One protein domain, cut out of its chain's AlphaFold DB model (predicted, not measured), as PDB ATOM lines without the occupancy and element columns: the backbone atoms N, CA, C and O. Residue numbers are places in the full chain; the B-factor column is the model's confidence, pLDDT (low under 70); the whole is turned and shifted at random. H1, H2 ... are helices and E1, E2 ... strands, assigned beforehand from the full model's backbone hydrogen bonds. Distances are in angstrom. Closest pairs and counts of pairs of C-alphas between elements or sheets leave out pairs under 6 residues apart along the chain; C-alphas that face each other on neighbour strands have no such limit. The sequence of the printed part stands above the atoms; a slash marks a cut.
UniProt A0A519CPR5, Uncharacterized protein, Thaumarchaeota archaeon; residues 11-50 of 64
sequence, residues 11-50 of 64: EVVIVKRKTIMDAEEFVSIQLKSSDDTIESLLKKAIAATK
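What this domain is: This is residues 11 to 50 of the 64 residues of an uncharacterized protein of Thaumarchaeota archaeon (UniProt A0A519CPR5). A long, two-stranded hairpin, E1 and E2, makes the length of this model, and one helix, H1, folds back along one face of it and packs on the part away from the hairpin's turn. Residues 19 to 24, at the turn, stick out beyond the helix. The printed part has 40 residues, with two named strands and then one named helix along the chain; the sheet's order is E1 - E2, antiparallel, and the class is mixed, helices and strands. The whole is loose, with a radius of gyration of the C-alphas of 12.2 A, and is a rod spanning 41 by 14 by 10 A.

Where its parts are: Find C-alpha 11 at (137.692, 120.082, 95.689); from there E1, residues 11 to 20, runs 29.2 A. E2, residues 23 to 33, begins at C-alpha 23, (154.441, 104.692, 77.407), and runs 33.2 A. H1, residues 38 to 48, runs 15.2 A and ends at C-alpha 48, (144.050, 123.496, 82.577).

How they stand to each other: Look first at the hairpin, where E1 and E2 are antiparallel, with 164 degrees between their directions. C-alphas 15 and 28 face each other at 4.4 A. N 14 and O 29 are within hydrogen-bond range at 2.8 A, as are N 18 and O 25 at 2.7 A. Then go to H1: its closest C-alphas to E1 are those of Leu 41 and Val 12, 6.4 A apart. To E2 they are those of Ala 45 and Ile 29, also 6.4 A apart. In H1 every O i to N i+4 pair is within hydrogen-bond range.

The domain as a whole: The two C-alphas farthest apart are those of Asp 22 and Asp 35, at 41.4 A. The printed part has no cut, and the links E1 to E2 and E2 to H1 are tight. The mean pLDDT of the printed part is 89.1, and no printed residue is under 70.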
ATOM      1  N   GLU A  11     136.514 120.730  96.253       93.62
ATOM      2  CA  GLU A  11     137.692 120.082  95.689       93.62
ATOM      3  C   GLU A  11     137.327 119.311  94.422       93.62
ATOM      4  O   GLU A  11     136.331 118.590  94.372       93.62
ATOM      5  N   VAL A  12     138.153 119.467  93.388       94.06
ATOM      6  CA  VAL A  12     138.021 118.773  92.107       94.06
ATOM      7  C   VAL A  12     139.371 118.186  91.724       94.06
ATOM      8  O   VAL A  12     140.379 118.892  91.714       94.06
ATOM      9  N   VAL A  13     139.372 116.904  91.354       94.06
ATOM     10  CA  VAL A  13     140.541 116.196  90.821       94.06
ATOM     11  C   VAL A  13     140.196 115.648  89.439       94.06
ATOM     12  O   VAL A  13     139.225 114.911  89.284       94.06
ATOM     13  N   ILE A  14     140.994 115.994  88.430       92.44
ATOM     14  CA  ILE A  14     140.899 115.449  87.072       92.44
ATOM     15  C   ILE A  14     142.200 114.729  86.748       92.44
ATOM     16  O   ILE A  14     143.278 115.288  86.921       92.44
ATOM     17  N   VAL A  15     142.103 113.508  86.226       91.25
ATOM     18  CA  VAL A  15     143.252 112.754  85.717       91.25
ATOM     19  C   VAL A  15     143.129 112.637  84.204       91.25
ATOM     20  O   VAL A  15     142.144 112.116  83.684       91.25
ATOM     21  N   LYS A  16     144.140 113.121  83.485       87.94
ATOM     22  CA  LYS A  16     144.271 112.986  82.037       87.94
ATOM     23  C   LYS A  16     145.294 111.901  81.731       87.94
ATOM     24  O   LYS A  16     146.474 112.067  82.028       87.94
ATOM     25  N   ARG A  17     144.847 110.822  81.094       88.06
ATOM     26  CA  ARG A  17     145.724 109.803  80.509       88.06
ATOM     27  C   ARG A  17     146.190 110.264  79.131       88.06
ATOM     28  O   ARG A  17     145.391 110.752  78.331       88.06
ATOM     29  N   LYS A  18     147.474 110.096  78.849       83.00
ATOM     30  CA  LYS A  18     148.097 110.353  77.557       83.00
ATOM     31  C   LYS A  18     148.923 109.135  77.181       83.00
ATOM     32  O   LYS A  18     149.935 108.838  77.802       83.00
ATOM     33  N   THR A  19     148.480 108.437  76.150       81.25
ATOM     34  CA  THR A  19     149.219 107.314  75.583       81.25
ATOM     35  C   THR A  19     150.204 107.850  74.550       81.25
ATOM     36  O   THR A  19     149.815 108.515  73.590       81.25
ATOM     37  N   ILE A  20     151.484 107.589  74.769       77.62
ATOM     38  CA  ILE A  20     152.562 107.740  73.793       77.62
ATOM     39  C   ILE A  20     152.930 106.321  73.346       77.62
ATOM     40  O   ILE A  20     152.729 105.391  74.115       77.62
ATOM     41  N   MET A  21     153.410 106.159  72.109       75.94
ATOM     42  CA  MET A  21     153.677 104.877  71.424       75.94
ATOM     43  C   MET A  21     153.920 103.666  72.347       75.94
ATOM     44  O   MET A  21     153.167 102.705  72.246       75.94
ATOM     45  N   ASP A  22     154.880 103.767  73.276       76.19
ATOM     46  CA  ASP A  22     155.263 102.685  74.196       76.19
ATOM     47  C   ASP A  22     155.181 103.071  75.693       76.19
ATOM     48  O   ASP A  22     155.748 102.392  76.547       76.19
ATOM     49  N   ALA A  23     154.519 104.183  76.036       74.25
ATOM     50  CA  ALA A  23     154.441 104.692  77.407       74.25
ATOM     51  C   ALA A  23     153.091 105.353  77.720       74.25
ATOM     52  O   ALA A  23     152.511 106.064  76.899       74.25
ATOM     53  N   GLU A  24     152.609 105.178  78.949       83.88
ATOM     54  CA  GLU A  24     151.430 105.883  79.449       83.88
ATOM     55  C   GLU A  24     151.843 106.993  80.412       83.88
ATOM     56  O   GLU A  24     152.428 106.744  81.463       83.88
ATOM     57  N   GLU A  25     151.515 108.231  80.056       83.88
ATOM     58  CA  GLU A  25     151.653 109.390  80.928       83.88
ATOM     59  C   GLU A  25     150.301 109.713  81.569       83.88
ATOM     60  O   GLU A  25     149.261 109.723  80.904       83.88
ATOM     61  N   PHE A  26     150.309 110.041  82.857       86.81
ATOM     62  CA  PHE A  26     149.132 110.527  83.571       86.81
ATOM     63  C   PHE A  26     149.424 111.915  84.123       86.81
ATOM     64  O   PHE A  26     150.436 112.131  84.784       86.81
ATOM     65  N   VAL A  27     148.524 112.858  83.862       86.38
ATOM     66  CA  VAL A  27     148.579 114.210  84.419       86.38
ATOM     67  C   VAL A  27     147.376 114.388  85.330       86.38
ATOM     68  O   VAL A  27     146.240 114.320  84.862       86.38
ATOM     69  N   SER A  28     147.612 114.610  86.621       90.88
ATOM     70  CA  SER A  28     146.567 114.960  87.581       90.88
ATOM     71  C   SER A  28     146.503 116.475  87.771       90.88
ATOM     72  O   SER A  28     147.518 117.161  87.850       90.88
ATOM     73  N   ILE A  29     145.287 117.005  87.827       92.69
ATOM     74  CA  ILE A  29     145.004 118.409  88.110       92.69
ATOM     75  C   ILE A  29     144.063 118.437  89.300       92.69
ATOM     76  O   ILE A  29     142.972 117.872  89.235       92.69
ATOM     77  N   GLN A  30     144.486 119.099  90.369       94.44
ATOM     78  CA  GLN A  30     143.725 119.238  91.602       94.44
ATOM     79  C   GLN A  30     143.486 120.718  91.870       94.44
ATOM     80  O   GLN A  30     144.434 121.495  91.947       94.44
ATOM     81  N   LEU A  31     142.219 121.102  92.006       94.62
ATOM     82  CA  LEU A  31     141.812 122.457  92.364       94.62
ATOM     83  C   LEU A  31     141.000 122.414  93.655       94.62
ATOM     84  O   LEU A  31     140.110 121.577  93.802       94.62
ATOM     85  N   LYS A  32     141.306 123.332  94.572       94.19
ATOM     86  CA  LYS A  32     140.610 123.506  95.848       94.19
ATOM     87  C   LYS A  32     140.225 124.968  96.001       94.19
ATOM     88  O   LYS A  32     141.049 125.837  95.724       94.19
ATOM     89  N   SER A  33     138.995 125.240  96.416       92.94
ATOM     90  CA  SER A  33     138.523 126.605  96.650       92.94
ATOM     91  C   SER A  33     137.359 126.616  97.632       92.94
ATOM     92  O   SER A  33     136.481 125.759  97.563       92.94
ATOM     93  N   SER A  34     137.352 127.588  98.538       92.31
ATOM     94  CA  SER A  34     136.207 127.906  99.400       92.31
ATOM     95  C   SER A  34     135.154 128.757  98.687       92.31
ATOM     96  O   SER A  34     133.995 128.755  99.091       92.31
ATOM     97  N   ASP A  35     135.555 129.463  97.627       92.44
ATOM     98  CA  ASP A  35     134.763 130.542  97.027       92.44
ATOM     99  C   ASP A  35     134.152 130.125  95.683       92.44
ATOM    100  O   ASP A  35     133.090 130.604  95.285       92.44
ATOM    101  N   ASP A  36     134.814 129.216  94.963       90.75
ATOM    102  CA  ASP A  36     134.314 128.693  93.696       90.75
ATOM    103  C   ASP A  36     133.301 127.561  93.921       90.75
ATOM    104  O   ASP A  36     133.481 126.670  94.756       90.75
ATOM    105  N   THR A  37     132.265 127.525  93.083       93.50
ATOM    106  CA  THR A  37     131.384 126.358  92.976       93.50
ATOM    107  C   THR A  37     132.126 125.174  92.347       93.50
ATOM    108  O   THR A  37     133.053 125.351  91.553       93.50
ATOM    109  N   ILE A  38     131.670 123.947  92.625       92.56
ATOM    110  CA  ILE A  38     132.190 122.726  91.980       92.56
ATOM    111  C   ILE A  38     132.169 122.846  90.446       92.56
ATOM    112  O   ILE A  38     133.120 122.443  89.782       92.56
ATOM    113  N   GLU A  39     131.126 123.451  89.866       94.06
ATOM    114  CA  GLU A  39     131.026 123.649  88.414       94.06
ATOM    115  C   GLU A  39     132.103 124.609  87.874       94.06
ATOM    116  O   GLU A  39     132.724 124.328  86.844       94.06
ATOM    117  N   SER A  40     132.363 125.722  88.575       95.69
ATOM    118  CA  SER A  40     133.447 126.661  88.239       95.69
ATOM    119  C   SER A  40     134.805 125.957  88.293       95.69
ATOM    120  O   SER A  40     135.590 126.033  87.343       95.69
ATOM    121  N   LEU A  41     135.052 125.189  89.361       94.62
ATOM    122  CA  LEU A  41     136.279 124.411  89.531       94.62
ATOM    123  C   LEU A  41     136.457 123.361  88.432       94.62
ATOM    124  O   LEU A  41     137.547 123.245  87.877       94.62
ATOM    125  N   LEU A  42     135.398 122.649  88.046       93.75
ATOM    126  CA  LEU A  42     135.437 121.693  86.937       93.75
ATOM    127  C   LEU A  42     135.809 122.370  85.614       93.75
ATOM    128  O   LEU A  42     136.692 121.886  84.905       93.75
ATOM    129  N   LYS A  43     135.201 123.519  85.290       94.56
ATOM    130  CA  LYS A  43     135.537 124.283  84.074       94.56
ATOM    131  C   LYS A  43     137.001 124.729  84.075       94.56
ATOM    132  O   LYS A  43     137.679 124.572  83.057       94.56
ATOM    133  N   LYS A  44     137.503 125.228  85.212       93.00
ATOM    134  CA  LYS A  44     138.911 125.628  85.387       93.00
ATOM    135  C   LYS A  44     139.860 124.435  85.240       93.00
ATOM    136  O   LYS A  44     140.839 124.528  84.500       93.00
ATOM    137  N   ALA A  45     139.547 123.302  85.868       91.56
ATOM    138  CA  ALA A  45     140.358 122.091  85.786       91.56
ATOM    139  C   ALA A  45     140.408 121.553  84.346       91.56
ATOM    140  O   ALA A  45     141.487 121.255  83.837       91.56
ATOM    141  N   ILE A  46     139.273 121.522  83.636       91.00
ATOM    142  CA  ILE A  46     139.214 121.133  82.219       91.00
ATOM    143  C   ILE A  46     140.022 122.102  81.349       91.00
ATOM    144  O   ILE A  46     140.754 121.655  80.469       91.00
ATOM    145  N   ALA A  47     139.932 123.415  81.573       90.31
ATOM    146  CA  ALA A  47     140.735 124.386  80.831       90.31
ATOM    147  C   ALA A  47     142.243 124.157  81.036       90.31
ATOM    148  O   ALA A  47     142.998 124.165  80.063       90.31
ATOM    149  N   ALA A  48     142.666 123.845  82.264       87.19
ATOM    150  CA  ALA A  48     144.050 123.496  82.577       87.19
ATOM    151  C   ALA A  48     144.515 122.197  81.884       87.19
ATOM    152  O   ALA A  48     145.686 122.075  81.548       87.19
ATOM    153  N   THR A  49     143.621 121.254  81.552       84.69
ATOM    154  CA  THR A  49     144.003 120.071  80.744       84.69
ATOM    155  C   THR A  49     144.357 120.391  79.285       84.69
ATOM    156  O   THR A  49     144.949 119.546  78.599       84.69
ATOM    157  N   LYS A  50     143.956 121.570  78.783       79.75
ATOM    158  CA  LYS A  50     144.109 121.992  77.381       79.75
ATOM    159  C   LYS A  50     145.380 122.807  77.125       79.75
ATOM    160  O   LYS A  50     145.645 123.129  75.968       79.75
TER     161      LYS A  50